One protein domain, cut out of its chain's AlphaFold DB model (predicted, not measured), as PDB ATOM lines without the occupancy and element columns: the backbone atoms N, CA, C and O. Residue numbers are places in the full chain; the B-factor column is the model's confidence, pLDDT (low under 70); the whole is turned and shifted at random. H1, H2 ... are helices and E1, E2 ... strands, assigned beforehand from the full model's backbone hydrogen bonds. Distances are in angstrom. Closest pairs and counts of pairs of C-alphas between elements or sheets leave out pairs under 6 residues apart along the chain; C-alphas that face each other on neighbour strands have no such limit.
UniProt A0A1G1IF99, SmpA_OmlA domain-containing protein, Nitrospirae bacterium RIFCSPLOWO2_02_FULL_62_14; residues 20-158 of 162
ATOM      1  N   VAL A  20     128.661 186.731 106.737       63.91
ATOM      2  CA  VAL A  20     129.332 186.448 108.005       63.91
ATOM      3  C   VAL A  20     129.450 184.933 108.119       63.91
ATOM      4  O   VAL A  20     128.462 184.214 108.254       63.91
ATOM      5  N   SER A  21     130.687 184.446 108.049       65.56
ATOM      6  CA  SER A  21     131.028 183.082 108.446       65.56
ATOM      7  C   SER A  21     132.001 183.150 109.614       65.56
ATOM      8  O   SER A  21     132.925 183.967 109.614       65.56
ATOM      9  N   VAL A  22     131.763 182.331 110.631       69.50
ATOM     10  CA  VAL A  22     132.568 182.260 111.849       69.50
ATOM     11  C   VAL A  22     133.040 180.823 112.017       69.50
ATOM     12  O   VAL A  22     132.236 179.893 111.987       69.50
ATOM     13  N   GLY A  23     134.349 180.646 112.194       75.56
ATOM     14  CA  GLY A  23     134.979 179.338 112.378       75.56
ATOM     15  C   GLY A  23     135.782 178.875 111.165       75.56
ATOM     16  O   GLY A  23     136.234 179.679 110.344       75.56
ATOM     17  N   THR A  24     136.005 177.566 111.059       78.88
ATOM     18  CA  THR A  24     136.906 177.008 110.042       78.88
ATOM     19  C   THR A  24     136.175 176.810 108.718       78.88
ATOM     20  O   THR A  24     135.528 175.790 108.503       78.88
ATOM     21  N   SER A  25     136.332 177.746 107.777       77.00
ATOM     22  CA  SER A  25     135.665 177.717 106.458       77.00
ATOM     23  C   SER A  25     135.866 176.416 105.667       77.00
ATOM     24  O   SER A  25     134.994 176.003 104.907       77.00
ATOM     25  N   LYS A  26     136.982 175.714 105.895       79.75
ATOM     26  CA  LYS A  26     137.295 174.420 105.268       79.75
ATOM     27  C   LYS A  26     136.368 173.270 105.689       79.75
ATOM     28  O   LYS A  26     136.386 172.227 105.049       79.75
ATOM     29  N   LEU A  27     135.553 173.446 106.733       78.19
ATOM     30  CA  LEU A  27     134.524 172.479 107.138       78.19
ATOM     31  C   LEU A  27     133.361 172.396 106.144       78.19
ATOM     32  O   LEU A  27     132.725 171.351 106.053       78.19
ATOM     33  N   ALA A  28     133.093 173.468 105.392       76.12
ATOM     34  CA  ALA A  28     132.080 173.456 104.337       76.12
ATOM     35  C   ALA A  28     132.556 172.714 103.074       76.12
ATOM     36  O   ALA A  28     131.738 172.325 102.240       76.12
ATOM     37  N   ASP A  29     133.867 172.500 102.923       80.88
ATOM     38  CA  ASP A  29     134.435 171.831 101.758       80.88
ATOM     39  C   ASP A  29     134.466 170.305 101.937       80.88
ATOM     40  O   ASP A  29     135.248 169.738 102.709       80.88
ATOM     41  N   GLN A  30     133.621 169.619 101.168       75.06
ATOM     42  CA  GLN A  30     133.551 168.160 101.182       75.06
ATOM     43  C   GLN A  30     134.844 167.499 100.691       75.06
ATOM     44  O   GLN A  30     135.138 166.381 101.128       75.06
ATOM     45  N   GLU A  31     135.623 168.149  99.818       79.81
ATOM     46  CA  GLU A  31     136.892 167.596  99.339       79.81
ATOM     47  C   GLU A  31     137.941 167.589 100.450       79.81
ATOM     48  O   GLU A  31     138.589 166.564 100.674       79.81
ATOM     49  N   THR A  32     138.058 168.683 101.207       81.38
ATOM     50  CA  THR A  32     138.936 168.747 102.382       81.38
ATOM     51  C   THR A  32     138.570 167.676 103.413       81.38
ATOM     52  O   THR A  32     139.448 166.977 103.924       81.38
ATOM     53  N   LEU A  33     137.278 167.464 103.679       80.38
ATOM     54  CA  LEU A  33     136.826 166.417 104.604       80.38
ATOM     55  C   LEU A  33     137.085 164.997 104.078       80.38
ATOM     56  O   LEU A  33     137.379 164.093 104.861       80.38
ATOM     57  N   ALA A  34     137.016 164.780 102.761       81.56
ATOM     58  CA  ALA A  34     137.309 163.485 102.144       81.56
ATOM     59  C   ALA A  34     138.790 163.076 102.261       81.56
ATOM     60  O   ALA A  34     139.111 161.889 102.153       81.56
ATOM     61  N   GLN A  35     139.690 164.030 102.514       84.25
ATOM     62  CA  GLN A  35     141.110 163.759 102.755       84.25
ATOM     63  C   GLN A  35     141.372 163.157 104.145       84.25
ATOM     64  O   GLN A  35     142.412 162.528 104.353       84.25
ATOM     65  N   ILE A  36     140.426 163.286 105.085       84.56
ATOM     66  CA  ILE A  36     140.526 162.695 106.424       84.56
ATOM     67  C   ILE A  36     140.151 161.210 106.341       84.56
ATOM     68  O   ILE A  36     138.982 160.824 106.313       84.56
ATOM     69  N   LYS A  37     141.172 160.353 106.316       84.88
ATOM     70  CA  LYS A  37     141.049 158.896 106.262       84.88
ATOM     71  C   LYS A  37     141.231 158.290 107.647       84.88
ATOM     72  O   LYS A  37     142.315 158.334 108.236       84.88
ATOM     73  N   VAL A  38     140.170 157.660 108.146       85.75
ATOM     74  CA  VAL A  38     140.195 156.917 109.413       85.75
ATOM     75  C   VAL A  38     141.274 155.830 109.372       85.75
ATOM     76  O   VAL A  38     141.364 155.061 108.419       85.75
ATOM     77  N   GLY A  39     142.097 155.773 110.416       84.75
ATOM     78  CA  GLY A  39     143.206 154.834 110.569       84.75
ATOM     79  C   GLY A  39     144.494 155.218 109.834       84.75
ATOM     80  O   GLY A  39     145.479 154.502 109.973       84.75
ATOM     81  N   GLN A  40     144.512 156.316 109.067       86.75
ATOM     82  CA  GLN A  40     145.696 156.771 108.321       86.75
ATOM     83  C   GLN A  40     146.068 158.219 108.640       86.75
ATOM     84  O   GLN A  40     147.247 158.540 108.765       86.75
ATOM     85  N   THR A  41     145.073 159.096 108.776       89.94
ATOM     86  CA  THR A  41     145.309 160.516 109.026       89.94
ATOM     87  C   THR A  41     145.783 160.742 110.459       89.94
ATOM     88  O   THR A  41     145.205 160.213 111.412       89.94
ATOM     89  N   THR A  42     146.836 161.544 110.612       92.94
ATOM     90  CA  THR A  42     147.427 161.889 111.913       92.94
ATOM     91  C   THR A  42     146.944 163.245 112.420       92.94
ATOM     92  O   THR A  42     146.470 164.078 111.647       92.94
ATOM     93  N   ARG A  43     147.138 163.514 113.715       90.44
ATOM     94  CA  ARG A  43     146.894 164.831 114.334       90.44
ATOM     95  C   ARG A  43     147.518 165.989 113.556       90.44
ATOM     96  O   ARG A  43     146.829 166.966 113.287       90.44
ATOM     97  N   GLN A  44     148.790 165.878 113.150       90.19
ATOM     98  CA  GLN A  44     149.449 166.944 112.383       90.19
ATOM     99  C   GLN A  44     148.802 167.169 111.014       90.19
ATOM    100  O   GLN A  44     148.711 168.309 110.571       90.19
ATOM    101  N   GLN A  45     148.336 166.109 110.348       89.56
ATOM    102  CA  GLN A  45     147.641 166.249 109.069       89.56
ATOM    103  C   GLN A  45     146.275 166.912 109.250       89.56
ATOM    104  O   GLN A  45     145.933 167.793 108.470       89.56
ATOM    105  N   VAL A  46     145.523 166.557 110.300       89.81
ATOM    106  CA  VAL A  46     144.251 167.231 110.616       89.81
ATOM    107  C   VAL A  46     144.481 168.712 110.925       89.81
ATOM    108  O   VAL A  46     143.773 169.546 110.376       89.81
ATOM    109  N   LEU A  47     145.510 169.053 111.707       90.50
ATOM    110  CA  LEU A  47     145.922 170.442 111.960       90.50
ATOM    111  C   LEU A  47     146.313 171.185 110.678       90.50
ATOM    112  O   LEU A  47     145.917 172.328 110.487       90.50
ATOM    113  N   ALA A  48     147.073 170.556 109.781       88.88
ATOM    114  CA  ALA A  48     147.459 171.181 108.516       88.88
ATOM    115  C   ALA A  48     146.246 171.426 107.600       88.88
ATOM    116  O   ALA A  48     146.179 172.436 106.894       88.88
ATOM    117  N   LEU A  49     145.276 170.508 107.624       87.69
ATOM    118  CA  LEU A  49     144.056 170.604 106.834       87.69
ATOM    119  C   LEU A  49     143.088 171.629 107.421       87.69
ATOM    120  O   LEU A  49     142.726 172.562 106.716       87.69
ATOM    121  N   LEU A  50     142.698 171.493 108.686       87.31
ATOM    122  CA  LEU A  50     141.603 172.242 109.312       87.31
ATOM    123  C   LEU A  50     142.060 173.388 110.226       87.31
ATOM    124  O   LEU A  50     141.242 174.216 110.614       87.31
ATOM    125  N   GLY A  51     143.346 173.472 110.553       87.56
ATOM    126  CA  GLY A  51     143.858 174.423 111.535       87.56
ATOM    127  C   GLY A  51     143.611 173.980 112.978       87.56
ATOM    128  O   GLY A  51     143.393 172.796 113.270       87.56
ATOM    129  N   GLU A  52     143.691 174.947 113.889       87.38
ATOM    130  CA  GLU A  52     143.487 174.715 115.318       87.38
ATOM    131  C   GLU A  52     142.012 174.405 115.625       87.38
ATOM    132  O   GLU A  52     141.119 175.044 115.059       87.38
ATOM    133  N   PRO A  53     141.735 173.406 116.480       89.50
ATOM    134  CA  PRO A  53     140.375 173.093 116.895       89.50
ATOM    135  C   PRO A  53     139.816 174.161 117.835       89.50
ATOM    136  O   PRO A  53     140.556 174.806 118.575       89.50
ATOM    137  N   LEU A  54     138.490 174.294 117.840       86.06
ATOM    138  CA  LEU A  54     137.785 175.188 118.757       86.06
ATOM    139  C   LEU A  54     137.827 174.654 120.195       86.06
ATOM    140  O   LEU A  54     138.029 175.418 121.134       86.06
ATOM    141  N   ASP A  55     137.648 173.341 120.358       86.50
ATOM    142  CA  ASP A  55     137.790 172.656 121.643       86.50
ATOM    143  C   ASP A  55     138.704 171.435 121.497       86.50
ATOM    144  O   ASP A  55     138.658 170.692 120.509       86.50
ATOM    145  N   TYR A  56     139.537 171.231 122.510       88.56
ATOM    146  CA  TYR A  56     140.489 170.140 122.621       88.56
ATOM    147  C   TYR A  56     140.311 169.479 123.983       88.56
ATOM    148  O   TYR A  56     140.552 170.086 125.028       88.56
ATOM    149  N   ARG A  57     139.970 168.189 123.982       87.12
ATOM    150  CA  ARG A  57     139.922 167.385 125.204       87.12
ATOM    151  C   ARG A  57     140.753 166.128 125.061       87.12
ATOM    152  O   ARG A  57     140.589 165.350 124.124       87.12
ATOM    153  N   ARG A  58     141.583 165.881 126.064       86.69
ATOM    154  CA  ARG A  58     142.316 164.629 126.237       86.69
ATOM    155  C   ARG A  58     141.748 163.905 127.445       86.69
ATOM    156  O   ARG A  58     141.737 164.452 128.542       86.69
ATOM    157  N   ILE A  59     141.243 162.699 127.227       84.38
ATOM    158  CA  ILE A  59     140.655 161.854 128.260       84.38
ATOM    159  C   ILE A  59     141.513 160.600 128.364       84.38
ATOM    160  O   ILE A  59     141.717 159.893 127.379       84.38
ATOM    161  N   GLU A  60     141.999 160.312 129.562       83.81
ATOM    162  CA  GLU A  60     142.680 159.062 129.870       83.81
ATOM    163  C   GLU A  60     141.739 158.185 130.695       83.81
ATOM    164  O   GLU A  60     141.282 158.582 131.765       83.81
ATOM    165  N   TYR A  61     141.398 157.007 130.174       73.94
ATOM    166  CA  TYR A  61     140.502 156.069 130.842       73.94
ATOM    167  C   TYR A  61     141.073 154.656 130.780       73.94
ATOM    168  O   TYR A  61     141.324 154.133 129.694       73.94
ATOM    169  N   ALA A  62     141.270 154.035 131.946       74.62
ATOM    170  CA  ALA A  62     141.787 152.670 132.085       74.62
ATOM    171  C   ALA A  62     143.095 152.408 131.297       74.62
ATOM    172  O   ALA A  62     143.242 151.375 130.648       74.62
ATOM    173  N   GLY A  63     144.029 153.370 131.307       77.38
ATOM    174  CA  GLY A  63     145.300 153.294 130.566       77.38
ATOM    175  C   GLY A  63     145.179 153.528 129.054       77.38
ATOM    176  O   GLY A  63     146.169 153.437 128.332       77.38
ATOM    177  N   SER A  64     143.980 153.842 128.551       77.06
ATOM    178  CA  SER A  64     143.749 154.256 127.168       77.06
ATOM    179  C   SER A  64     143.609 155.773 127.096       77.06
ATOM    180  O   SER A  64     142.682 156.353 127.661       77.06
ATOM    181  N   ILE A  65     144.519 156.413 126.364       83.88
ATOM    182  CA  ILE A  65     144.445 157.840 126.054       83.88
ATOM    183  C   ILE A  65     143.591 158.016 124.801       83.88
ATOM    184  O   ILE A  65     143.840 157.383 123.770       83.88
ATOM    185  N   ARG A  66     142.580 158.876 124.894       85.06
ATOM    186  CA  ARG A  66     141.749 159.310 123.773       85.06
ATOM    187  C   ARG A  66     141.757 160.821 123.694       85.06
ATOM    188  O   ARG A  66     141.646 161.510 124.705       85.06
ATOM    189  N   GLU A  67     141.850 161.327 122.479       90.12
ATOM    190  CA  GLU A  67     141.779 162.758 122.218       90.12
ATOM    191  C   GLU A  67     140.559 163.047 121.359       90.12
ATOM    192  O   GLU A  67     140.232 162.292 120.445       90.12
ATOM    193  N   TRP A  68     139.868 164.126 121.692       89.75
ATOM    194  CA  TRP A  68     138.670 164.589 121.016       89.75
ATOM    195  C   TRP A  68     138.845 166.054 120.663       89.75
ATOM    196  O   TRP A  68     139.140 166.873 121.537       89.75
ATOM    197  N   TRP A  69     138.722 166.354 119.375       92.75
ATOM    198  CA  TRP A  69     138.831 167.702 118.837       92.75
ATOM    199  C   TRP A  69     137.489 168.083 118.229       92.75
ATOM    200  O   TRP A  69     136.912 167.302 117.463       92.75
ATOM    201  N   ALA A  70     137.004 169.270 118.574       89.56
ATOM    202  CA  ALA A  70     135.779 169.828 118.031       89.56
ATOM    203  C   ALA A  70     136.100 171.017 117.126       89.56
ATOM    204  O   ALA A  70     136.883 171.903 117.475       89.56
ATOM    205  N   TYR A  71     135.469 171.014 115.962       89.31
ATOM    206  CA  TYR A  71     135.574 172.037 114.943       89.31
ATOM    207  C   TYR A  71     134.167 172.501 114.582       89.31
ATOM    208  O   TYR A  71     133.274 171.675 114.396       89.31
ATOM    209  N   GLU A  72     133.991 173.809 114.464       86.50
ATOM    210  CA  GLU A  72     132.707 174.426 114.157       86.50
ATOM    211  C   GLU A  72     132.886 175.439 113.026       86.50
ATOM    212  O   GLU A  72     133.875 176.178 112.972       86.50
ATOM    213  N   LEU A  73     131.920 175.459 112.114       84.31
ATOM    214  CA  LEU A  73     131.730 176.525 111.144       84.31
ATOM    215  C   LEU A  73     130.258 176.894 111.131       84.31
ATOM    216  O   LEU A  73     129.414 176.073 110.782       84.31
ATOM    217  N   ALA A  74     129.968 178.142 111.460       77.88
ATOM    218  CA  ALA A  74     128.640 178.707 111.354       77.88
ATOM    219  C   ALA A  74     128.653 179.781 110.262       77.88
ATOM    220  O   ALA A  74     129.490 180.684 110.279       77.88
ATOM    221  N   SER A  75     127.752 179.669 109.290       72.00
ATOM    222  CA  SER A  75     127.613 180.619 108.190       72.00
ATOM    223  C   SER A  75     126.198 181.177 108.181       72.00
ATOM    224  O   SER A  75     125.225 180.430 108.287       72.00
ATOM    225  N   SER A  76     126.087 182.498 108.056       65.62
ATOM    226  CA  SER A  76     124.815 183.213 107.983       65.62
ATOM    227  C   SER A  76     124.822 184.156 106.787       65.62
ATOM    228  O   SER A  76     125.753 184.951 106.603       65.62
ATOM    229  N   THR A  77     123.774 184.073 105.973       63.09
ATOM    230  CA  THR A  77     123.495 185.075 104.953       63.09
ATOM    231  C   THR A  77     122.601 186.129 105.581       63.09
ATOM    232  O   THR A  77     121.464 185.856 105.943       63.09
ATOM    233  N   ILE A  78     123.102 187.357 105.708       57.50
ATOM    234  CA  ILE A  78     122.328 188.466 106.275       57.50
ATOM    235  C   ILE A  78     121.085 188.699 105.405       57.50
ATOM    236  O   ILE A  78     121.191 189.210 104.287       57.50
ATOM    237  N   ASN A  79     119.903 188.359 105.925       57.50
ATOM    238  CA  ASN A  79     118.635 188.697 105.297       57.50
ATOM    239  C   ASN A  79     118.111 190.029 105.872       57.50
ATOM    240  O   ASN A  79     117.714 190.093 107.037       57.50
ATOM    241  N   PRO A  80     118.069 191.118 105.081       55.72
ATOM    242  CA  PRO A  80     117.664 192.436 105.572       55.72
ATOM    243  C   PRO A  80     116.213 192.491 106.080       55.72
ATOM    244  O   PRO A  80     115.876 193.400 106.838       55.72
ATOM    245  N   PHE A  81     115.358 191.530 105.711       57.59
ATOM    246  CA  PHE A  81     113.993 191.443 106.233       57.59
ATOM    247  C   PHE A  81     113.931 191.007 107.708       57.59
ATOM    248  O   PHE A  81     112.996 191.407 108.400       57.59
ATOM    249  N   GLU A  82     114.930 190.280 108.223       55.94
ATOM    250  CA  GLU A  82     114.997 189.866 109.639       55.94
ATOM    251  C   GLU A  82     115.200 191.051 110.592       55.94
ATOM    252  O   GLU A  82     114.749 191.032 111.736       55.94
ATOM    253  N   TYR A  83     115.830 192.123 110.100       54.38
ATOM    254  CA  TYR A  83     116.113 193.344 110.858       54.38
ATOM    255  C   TYR A  83     114.933 194.320 110.909       54.38
ATOM    256  O   TYR A  83     115.003 195.352 111.583       54.38
ATOM    257  N   LEU A  84     113.827 194.017 110.223       61.25
ATOM    258  CA  LEU A  84     112.580 194.736 110.443       61.25
ATOM    259  C   LEU A  84     112.063 194.349 111.832       61.25
ATOM    260  O   LEU A  84     111.737 193.193 112.074       61.25
ATOM    261  N   PHE A  85     111.966 195.327 112.737       53.19
ATOM    262  CA  PHE A  85     111.611 195.162 114.159       53.19
ATOM    263  C   PHE A  85     110.393 194.262 114.447       53.19
ATOM    264  O   PHE A  85     110.290 193.706 115.537       53.19
ATOM    265  N   ILE A  86     109.473 194.107 113.491       57.22
ATOM    266  CA  ILE A  86     108.286 193.253 113.621       57.22
ATOM    267  C   ILE A  86     108.640 191.758 113.493       57.22
ATOM    268  O   ILE A  86     107.962 190.935 114.090       57.22
ATOM    269  N   TYR A  87     109.699 191.380 112.776       53.06
ATOM    270  CA  TYR A  87     110.129 189.980 112.678       53.06
ATOM    271  C   TYR A  87     110.992 189.569 113.865       53.06
ATOM    272  O   TYR A  87     110.588 188.703 114.638       53.06
ATOM    273  N   GLY A  88     112.116 190.257 114.089       52.50
ATOM    274  CA  GLY A  88     113.067 189.893 115.146       52.50
ATOM    275  C   GLY A  88     112.488 189.879 116.571       52.50
ATOM    276  O   GLY A  88     112.994 189.148 117.419       52.50
ATOM    277  N   PHE A  89     111.419 190.646 116.839       51.75
ATOM    278  CA  PHE A  89     110.766 190.696 118.155       51.75
ATOM    279  C   PHE A  89     109.787 189.536 118.410       51.75
ATOM    280  O   PHE A  89     109.630 189.124 119.556       51.75
ATOM    281  N   TRP A  90     109.144 188.993 117.370       52.22
ATOM    282  CA  TRP A  90     108.150 187.918 117.516       52.22
ATOM    283  C   TRP A  90     108.742 186.522 117.279       52.22
ATOM    284  O   TRP A  90     108.202 185.546 117.791       52.22
ATOM    285  N   THR A  91     109.874 186.410 116.572       52.88
ATOM    286  CA  THR A  91     110.520 185.120 116.258       52.88
ATOM    287  C   THR A  91     111.791 184.815 117.061       52.88
ATOM    288  O   THR A  91     112.550 183.938 116.668       52.88
ATOM    289  N   ASN A  92     112.022 185.464 118.212       44.97
ATOM    290  CA  ASN A  92     113.141 185.147 119.123       44.97
ATOM    291  C   ASN A  92     114.536 185.088 118.451       44.97
ATOM    292  O   ASN A  92     115.332 184.198 118.747       44.97
ATOM    293  N   GLY A  93     114.881 186.061 117.599       46.75
ATOM    294  CA  GLY A  93     116.287 186.256 117.227       46.75
ATOM    295  C   GLY A  93     116.524 186.919 115.877       46.75
ATOM    296  O   GLY A  93     115.961 186.525 114.865       46.75
ATOM    297  N   VAL A  94     117.412 187.911 115.887       44.62
ATOM    298  CA  VAL A  94     118.028 188.540 114.711       44.62
ATOM    299  C   VAL A  94     119.432 187.946 114.575       44.62
ATOM    300  O   VAL A  94     120.163 187.934 115.567       44.62
ATOM    301  N   GLY A  95     119.830 187.479 113.387       49.53
ATOM    302  CA  GLY A  95     121.198 186.991 113.144       49.53
ATOM    303  C   GLY A  95     121.454 185.533 113.540       49.53
ATOM    304  O   GLY A  95     122.548 185.202 114.000       49.53
ATOM    305  N   LEU A  96     120.456 184.662 113.381       54.09
ATOM    306  CA  LEU A  96     120.647 183.215 113.498       54.09
ATOM    307  C   LEU A  96     121.454 182.695 112.290       54.09
ATOM    308  O   LEU A  96     121.443 183.268 111.200       54.09
ATOM    309  N   PHE A  97     122.233 181.636 112.499       56.25
ATOM    310  CA  PHE A  97     123.054 181.045 111.441       56.25
ATOM    311  C   PHE A  97     122.179 180.215 110.493       56.25
ATOM    312  O   PHE A  97     121.422 179.377 110.971       56.25
ATOM    313  N   ASP A  98     122.310 180.395 109.174       67.75
ATOM    314  CA  ASP A  98     121.596 179.584 108.168       67.75
ATOM    315  C   ASP A  98     122.075 178.133 108.198       67.75
ATOM    316  O   ASP A  98     121.303 177.178 108.111       67.75
ATOM    317  N   THR A  99     123.394 177.968 108.300       72.56
ATOM    318  CA  THR A  99     124.052 176.670 108.214       72.56
ATOM    319  C   THR A  99     125.145 176.565 109.259       72.56
ATOM    320  O   THR A  99     125.931 177.488 109.479       72.56
ATOM    321  N   ARG A 100     125.191 175.412 109.917       80.00
ATOM    322  CA  ARG A 100     126.191 175.075 110.919       80.00
ATOM    323  C   ARG A 100     126.773 173.704 110.612       80.00
ATOM    324  O   ARG A 100     126.032 172.737 110.448       80.00
ATOM    325  N   HIS A 101     128.094 173.627 110.554       85.12
ATOM    326  CA  HIS A 101     128.850 172.395 110.408       85.12
ATOM    327  C   HIS A 101     129.627 172.135 111.693       85.12
ATOM    328  O   HIS A 101     130.518 172.906 112.047       85.12
ATOM    329  N   ASP A 102     129.311 171.029 112.354       86.56
ATOM    330  CA  ASP A 102     130.005 170.552 113.542       86.56
ATOM    331  C   ASP A 102     130.775 169.276 113.175       86.56
ATOM    332  O   ASP A 102     130.195 168.269 112.751       86.56
ATOM    333  N   LEU A 103     132.100 169.312 113.308       87.62
ATOM    334  CA  LEU A 103     132.973 168.165 113.086       87.62
ATOM    335  C   LEU A 103     133.661 167.780 114.391       87.62
ATOM    336  O   LEU A 103     134.420 168.546 114.983       87.62
ATOM    337  N   HIS A 104     133.469 166.528 114.780       89.56
ATOM    338  CA  HIS A 104     134.142 165.920 115.912       89.56
ATOM    339  C   HIS A 104     135.122 164.869 115.421       89.56
ATOM    340  O   HIS A 104     134.723 163.894 114.782       89.56
ATOM    341  N   VAL A 105     136.401 165.036 115.744       89.19
ATOM    342  CA  VAL A 105     137.462 164.092 115.389       89.19
ATOM    343  C   VAL A 105     137.967 163.414 116.653       89.19
ATOM    344  O   VAL A 105     138.275 164.072 117.645       89.19
ATOM    345  N   PHE A 106     138.056 162.088 116.622       89.88
ATOM    346  CA  PHE A 106     138.536 161.274 117.730       89.88
ATOM    347  C   PHE A 106     139.838 160.587 117.342       89.88
ATOM    348  O   PHE A 106     139.895 159.868 116.339       89.88
ATOM    349  N   PHE A 107     140.858 160.751 118.174       90.31
ATOM    350  CA  PHE A 107     142.171 160.153 117.986       90.31
ATOM    351  C   PHE A 107     142.453 159.084 119.040       90.31
ATOM    352  O   PHE A 107     141.907 159.101 120.151       90.31
ATOM    353  N   ASP A 108     143.318 158.144 118.677       88.56
ATOM    354  CA  ASP A 108     143.907 157.194 119.614       88.56
ATOM    355  C   ASP A 108     145.142 157.774 120.336       88.56
ATOM    356  O   ASP A 108     145.555 158.914 120.103       88.56
ATOM    357  N   ALA A 109     145.764 156.966 121.199       85.25
ATOM    358  CA  ALA A 109     146.982 157.338 121.916       85.25
ATOM    359  C   ALA A 109     148.183 157.617 120.985       85.25
ATOM    360  O   ALA A 109     149.043 158.434 121.317       85.25
ATOM    361  N   GLY A 110     148.237 156.969 119.816       84.56
ATOM    362  CA  GLY A 110     149.239 157.196 118.772       84.56
ATOM    363  C   GLY A 110     149.007 158.478 117.968       84.56
ATOM    364  O   GLY A 110     149.895 158.924 117.242       84.56
ATOM    365  N   GLY A 111     147.852 159.130 118.126       86.12
ATOM    366  CA  GLY A 111     147.503 160.337 117.390       86.12
ATOM    367  C   GLY A 111     146.944 160.083 116.001       86.12
ATOM    368  O   GLY A 111     147.071 160.952 115.136       86.12
ATOM    369  N   ILE A 112     146.363 158.909 115.779       90.06
ATOM    370  CA  ILE A 112     145.733 158.536 114.516       90.06
ATOM    371  C   ILE A 112     144.220 158.697 114.656       90.06
ATOM    372  O   ILE A 112     143.641 158.340 115.683       90.06
ATOM    373  N   VAL A 113     143.568 159.238 113.622       89.62
ATOM    374  CA  VAL A 113     142.107 159.389 113.583       89.62
ATOM    375  C   VAL A 113     141.457 158.010 113.652       89.62
ATOM    376  O   VAL A 113     141.584 157.206 112.730       89.62
ATOM    377  N   ARG A 114     140.720 157.737 114.726       87.62
ATOM    378  CA  ARG A 114     139.980 156.484 114.923       87.62
ATOM    379  C   ARG A 114     138.530 156.596 114.480       87.62
ATOM    380  O   ARG A 114     137.945 155.619 114.013       87.62
ATOM    381  N   SER A 115     137.945 157.771 114.643       85.25
ATOM    382  CA  SER A 115     136.612 158.062 114.143       85.25
ATOM    383  C   SER A 115     136.425 159.553 113.960       85.25
ATOM    384  O   SER A 115     137.079 160.350 114.630       85.25
ATOM    385  N   PHE A 116     135.500 159.930 113.092       86.75
ATOM    386  CA  PHE A 116     135.008 161.297 113.050       86.75
ATOM    387  C   PHE A 116     133.504 161.312 112.800       86.75
ATOM    388  O   PHE A 116     132.964 160.388 112.183       86.75
ATOM    389  N   SER A 117     132.844 162.347 113.306       85.50
ATOM    390  CA  SER A 117     131.421 162.593 113.118       85.50
ATOM    391  C   SER A 117     131.229 164.001 112.573       85.50
ATOM    392  O   SER A 117     131.734 164.952 113.164       85.50
ATOM    393  N   LEU A 118     130.555 164.110 111.432       84.38
ATOM    394  CA  LEU A 118     130.160 165.372 110.819       84.38
ATOM    395  C   LEU A 118     128.644 165.517 110.917       84.38
ATOM    396  O   LEU A 118     127.901 164.678 110.390       84.38
ATOM    397  N   GLN A 119     128.213 166.612 111.525       82.06
ATOM    398  CA  GLN A 119     126.825 167.023 111.606       82.06
ATOM    399  C   GLN A 119     126.658 168.356 110.882       82.06
ATOM    400  O   GLN A 119     127.412 169.298 111.105       82.06
ATOM    401  N   THR A 120     125.678 168.419 109.986       80.38
ATOM    402  CA  THR A 120     125.287 169.656 109.314       80.38
ATOM    403  C   THR A 120     123.880 170.005 109.753       80.38
ATOM    404  O   THR A 120     122.964 169.204 109.586       80.38
ATOM    405  N   THR A 121     123.699 171.194 110.303       77.12
ATOM    406  CA  THR A 121     122.388 171.707 110.691       77.12
ATOM    407  C   THR A 121     122.062 172.903 109.816       77.12
ATOM    408  O   THR A 121     122.825 173.865 109.774       77.12
ATOM    409  N   SER A 122     120.949 172.812 109.096       73.81
ATOM    410  CA  SER A 122     120.393 173.898 108.300       73.81
ATOM    411  C   SER A 122     119.143 174.415 108.993       73.81
ATOM    412  O   SER A 122     118.268 173.638 109.389       73.81
ATOM    413  N   TYR A 123     119.058 175.729 109.108       68.56
ATOM    414  CA  TYR A 123     117.910 176.425 109.655       68.56
ATOM    415  C   TYR A 123     117.147 177.051 108.490       68.56
ATOM    416  O   TYR A 123     117.682 177.904 107.792       68.56
ATOM    417  N   ASP A 124     115.919 176.595 108.243       65.38
ATOM    418  CA  ASP A 124     115.007 177.248 107.302       65.38
ATOM    419  C   ASP A 124     114.002 178.062 108.116       65.38
ATOM    420  O   ASP A 124     113.079 177.530 108.748       65.38
ATOM    421  N   MET A 125     114.239 179.372 108.138       60.31
ATOM    422  CA  MET A 125     113.453 180.312 108.929       60.31
ATOM    423  C   MET A 125     112.082 180.621 108.306       60.31
ATOM    424  O   MET A 125     111.259 181.277 108.941       60.31
ATOM    425  N   GLY A 126     111.786 180.107 107.108       50.78
ATOM    426  CA  GLY A 126     110.491 180.289 106.468       50.78
ATOM    427  C   GLY A 126     110.098 181.755 106.218       50.78
ATOM    428  O   GLY A 126     110.725 182.728 106.621       50.78
ATOM    429  N   SER A 127     109.009 181.918 105.479       50.91
ATOM    430  CA  SER A 127     108.315 183.188 105.247       50.91
ATOM    431  C   SER A 127     107.309 183.492 106.390       50.91
ATOM    432  O   SER A 127     106.993 182.577 107.153       50.91
ATOM    433  N   PRO A 128     106.705 184.701 106.466       45.91
ATOM    434  CA  PRO A 128     105.675 185.122 107.449       45.91
ATOM    435  C   PRO A 128     104.578 184.121 107.834       45.91
ATOM    436  O   PRO A 128     103.918 184.277 108.856       45.91
ATOM    437  N   ILE A 129     104.288 183.180 106.944       52.91
ATOM    438  CA  ILE A 129     103.112 182.304 106.958       52.91
ATOM    439  C   ILE A 129     103.496 180.821 107.029       52.91
ATOM    440  O   ILE A 129     102.626 179.955 106.965       52.91
ATOM    441  N   SER A 130     104.783 180.508 107.176       50.81
ATOM    442  CA  SER A 130     105.295 179.135 107.243       50.81
ATOM    443  C   SER A 130     105.967 178.861 108.586       50.81
ATOM    444  O   SER A 130     106.633 179.726 109.140       50.81
ATOM    445  N   ALA A 131     105.787 177.644 109.103       55.56
ATOM    446  CA  ALA A 131     106.457 177.195 110.319       55.56
ATOM    447  C   ALA A 131     107.983 177.138 110.123       55.56
ATOM    448  O   ALA A 131     108.449 176.789 109.037       55.56
ATOM    449  N   LEU A 132     108.732 177.432 111.189       57.72
ATOM    450  CA  LEU A 132     110.182 177.244 111.244       57.72
ATOM    451  C   LEU A 132     110.520 175.759 111.104       57.72
ATOM    452  O   LEU A 132     109.983 174.929 111.846       57.72
ATOM    453  N   HIS A 133     111.422 175.436 110.178       56.62
ATOM    454  CA  HIS A 133     111.922 174.078 110.000       56.62
ATOM    455  C   HIS A 133     113.404 174.038 110.350       56.62
ATOM    456  O   HIS A 133     114.228 174.737 109.761       56.62
ATOM    457  N   VAL A 134     113.756 173.175 111.298       56.28
ATOM    458  CA  VAL A 134     115.154 172.866 111.586       56.28
ATOM    459  C   VAL A 134     115.436 171.499 110.992       56.28
ATOM    460  O   VAL A 134     114.820 170.502 111.368       56.28
ATOM    461  N   THR A 135     116.360 171.455 110.037       62.16
ATOM    462  CA  THR A 135     116.814 170.194 109.453       62.16
ATOM    463  C   THR A 135     118.234 169.934 109.919       62.16
ATOM    464  O   THR A 135     119.174 170.612 109.506       62.16
ATOM    465  N   SER A 136     118.402 168.937 110.784       55.78
ATOM    466  CA  SER A 136     119.717 168.457 111.196       55.78
ATOM    467  C   SER A 136     120.025 167.143 110.488       55.78
ATOM    468  O   SER A 136     119.315 166.148 110.628       55.78
ATOM    469  N   MET A 137     121.098 167.132 109.706       61.62
ATOM    470  CA  MET A 137     121.598 165.946 109.028       61.62
ATOM    471  C   MET A 137     122.901 165.500 109.691       61.62
ATOM    472  O   MET A 137     123.936 166.158 109.577       61.62
ATOM    473  N   ALA A 138     122.882 164.334 110.336       60.34
ATOM    474  CA  ALA A 138     124.105 163.650 110.742       60.34
ATOM    475  C   ALA A 138     124.699 162.975 109.498       60.34
ATOM    476  O   ALA A 138     124.331 161.857 109.134       60.34
ATOM    477  N   THR A 139     125.552 163.702 108.777       58.94
ATOM    478  CA  THR A 139     125.960 163.349 107.415       58.94
ATOM    479  C   THR A 139     126.920 162.164 107.384       58.94
ATOM    480  O   THR A 139     126.800 161.326 106.490       58.94
ATOM    481  N   ARG A 140     127.872 162.059 108.324       60.91
ATOM    482  CA  ARG A 140     128.845 160.949 108.342       60.91
ATOM    483  C   ARG A 140     129.373 160.670 109.737       60.91
ATOM    484  O   ARG A 140     130.013 161.531 110.323       60.91
ATOM    485  N   THR A 141     129.221 159.432 110.198       59.53
ATOM    486  CA  THR A 141     130.045 158.893 111.283       59.53
ATOM    487  C   THR A 141     130.900 157.768 110.707       59.53
ATOM    488  O   THR A 141     130.390 156.730 110.289       59.53
ATOM    489  N   MET A 142     132.210 157.988 110.609       57.97
ATOM    490  CA  MET A 142     133.148 156.935 110.214       57.97
ATOM    491  C   MET A 142     133.836 156.411 111.463       57.97
ATOM    492  O   MET A 142     134.457 157.184 112.188       57.97
ATOM    493  N   VAL A 143     133.738 155.107 111.707       61.78
ATOM    494  CA  VAL A 143     134.405 154.434 112.825       61.78
ATOM    495  C   VAL A 143     135.410 153.438 112.260       61.78
ATOM    496  O   VAL A 143     135.151 152.772 111.257       61.78
ATOM    497  N   TYR A 144     136.578 153.327 112.887       52.41
ATOM    498  CA  TYR A 144     137.544 152.282 112.562       52.41
ATOM    499  C   TYR A 144     136.869 150.901 112.634       52.41
ATOM    500  O   TYR A 144     136.399 150.498 113.698       52.41
ATOM    501  N   GLY A 145     136.801 150.199 111.498       55.12
ATOM    502  CA  GLY A 145     136.108 148.912 111.360       55.12
ATOM    503  C   GLY A 145     134.754 148.958 110.636       55.12
ATOM    504  O   GLY A 145     134.176 147.901 110.403       55.12
ATOM    505  N   GLY A 146     134.255 150.132 110.230       57.47
ATOM    506  CA  GLY A 146     133.060 150.222 109.386       57.47
ATOM    507  C   GLY A 146     132.496 151.635 109.227       57.47
ATOM    508  O   GLY A 146     132.472 152.437 110.161       57.47
ATOM    509  N   ARG A 147     131.998 151.936 108.024       51.88
ATOM    510  CA  ARG A 147     131.264 153.168 107.713       51.88
ATOM    511  C   ARG A 147     129.792 152.962 108.078       51.88
ATOM    512  O   ARG A 147     129.140 152.096 107.504       51.88
ATOM    513  N   THR A 148     129.251 153.738 109.018       55.41
ATOM    514  CA  THR A 148     127.792 153.831 109.179       55.41
ATOM    515  C   THR A 148     127.292 154.771 108.090       55.41
ATOM    516  O   THR A 148     127.286 155.988 108.230       55.41
ATOM    517  N   ASP A 149     126.991 154.187 106.931       53.00
ATOM    518  CA  ASP A 149     126.841 154.918 105.668       53.00
ATOM    519  C   ASP A 149     125.448 155.517 105.432       53.00
ATOM    520  O   ASP A 149     125.137 155.994 104.343       53.00
ATOM    521  N   LYS A 150     124.576 155.467 106.442       55.25
ATOM    522  CA  LYS A 150     123.228 156.020 106.340       55.25
ATOM    523  C   LYS A 150     123.214 157.383 107.025       55.25
ATOM    524  O   LYS A 150     123.220 157.404 108.257       55.25
ATOM    525  N   PRO A 151     123.219 158.499 106.270       56.31
ATOM    526  CA  PRO A 151     122.983 159.801 106.867       56.31
ATOM    527  C   PRO A 151     121.598 159.767 107.508       56.31
ATOM    528  O   PRO A 151     120.615 159.413 106.854       56.31
ATOM    529  N   VAL A 152     121.526 160.075 108.799       59.66
ATOM    530  CA  VAL A 152     120.241 160.178 109.488       59.66
ATOM    531  C   VAL A 152     119.844 161.644 109.436       59.66
ATOM    532  O   VAL A 152     120.524 162.502 110.000       59.66
ATOM    533  N   SER A 153     118.794 161.927 108.668       58.84
ATOM    534  CA  SER A 153     118.188 163.251 108.586       58.84
ATOM    535  C   SER A 153     117.074 163.321 109.612       58.84
ATOM    536  O   SER A 153     116.130 162.534 109.550       58.84
ATOM    537  N   PHE A 154     117.189 164.259 110.537       60.81
ATOM    538  CA  PHE A 154     116.133 164.609 111.467       60.81
ATOM    539  C   PHE A 154     115.603 165.978 111.060       60.81
ATOM    540  O   PHE A 154     116.332 166.969 111.060       60.81
ATOM    541  N   THR A 155     114.334 166.014 110.675       66.62
ATOM    542  CA  THR A 155     113.604 167.259 110.454       66.62
ATOM    543  C   THR A 155     112.618 167.377 111.594       66.62
ATOM    544  O   THR A 155     111.769 166.499 111.749       66.62
ATOM    545  N   ASP A 156     112.762 168.427 112.392       56.69
ATOM    546  CA  ASP A 156     111.839 168.710 113.481       56.69
ATOM    547  C   ASP A 156     111.124 170.037 113.227       56.69
ATOM    548  O   ASP A 156     111.687 170.980 112.652       56.69
ATOM    549  N   ARG A 157     109.855 170.086 113.626       57.16
ATOM    550  CA  ARG A 157     109.022 171.280 113.525       57.16
ATOM    551  C   ARG A 157     109.054 171.967 114.876       57.16
ATOM    552  O   ARG A 157     108.561 171.433 115.863       57.16
ATOM    553  N   MET A 158     109.595 173.176 114.913       52.97
ATOM    554  CA  MET A 158     109.592 173.971 116.136       52.97
ATOM    555  C   MET A 158     108.176 174.521 116.346       52.97
ATOM    556  O   MET A 158     107.749 175.443 115.649       52.97
TER     557      MET A 158
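This is residues 20 to 158 of the 162 residues of the protein "SmpA_OmlA domain-containing protein" of Nitrospirae bacterium RIFCSPLOWO2_02_FULL_62_14 (UniProt A0A1G1IF99). One long, twisted antiparallel sheet makes the body, with the short helix H2 over one face of it and H1 near H2. The turn of the hairpin E2 and E3, at Gly 63, makes one end of the elongated whole, E3 runs from there along the sheet, and the loop with H3, between E3 and E4, lies beyond the sheet at the other end. The printed part has 139 residues, with three named helices and eight named strands in the order E1 H1 H2 E2 E3 H3 E4 E5 E6 E7 E8; the class is mixed, helices and strands. The sheet is branched at E3 and E6. The whole is loose, with a radius of gyration of the C-alphas of 17.9 A and spans of 56 by 31 by 28 A.

E1, residues 20 to 23, begins at C-alpha 20 (129.332, 186.448, 108.005). H1 is residues 30 to 34, and H2 is residues 43 to 50, 10.4 A long. E2, residues 55 to 61, measures 19.2 A. E3, residues 64 to 76, is the longest strand, 39.6 A from C-alpha 64 (143.749, 154.256, 127.168) to C-alpha 76. H3 is residues 85 to 90. E4, residues 99 to 107, measures 26.4 A; E5, residues 113 to 124, 33.1 A; E6, residues 133 to 143, 30.0 A. E7 is residues 146 to 148. E8, residues 152 to 157, measures 16.3 A and ends at C-alpha 157 (109.022, 171.280, 113.525).

E4, E5, E6 and E7 form a meander, each strand the antiparallel neighbour of the one before. N 102 and O 119 of the hairpin E4 and E5 are 2.9 A apart, N 120 and O 137 of the hairpin E5 and E6 2.9 A, and N 146 and O 143 of the hairpin E6 and E7 3.0 A, each within hydrogen-bond range. E8 is antiparallel to E6, on the same side of it as E7, with N 154 and O 136 at 2.8 A. E3 is antiparallel to E4, with N 71 and O 103 at 2.9 A. On the other side of E3, E2 pairs with residues 64 to 70, N 59 and O 66 being 2.8 A apart, and E1 with residues 73 to 76, N 22 and O 74 being 2.8 A apart. H2 is on the sheet at a height of 9.3 A, over E4, and runs along the strands, at 7 degrees to E4 on the local plane. H1 is not on the sheet; it is close to H2 but not clearly touching, the closest C-alphas being those of Thr 32 and Leu 49, 7.0 A apart. H3 is not on the sheet and touches no helix. In H1 and H2 every O i to N i+4 pair is within hydrogen-bond range; in H3 0 of 2 are, beside 1 of 3 O i to N i+3 pairs.

The two C-alphas farthest apart, those of Gly 63 and Ile 86, are 57.0 A apart. The printed part has no cut, and no link is long. Mean pLDDT of the printed part is 72.1; residues 20 to 22, 76 to 98 and 123 to 158 are under 70.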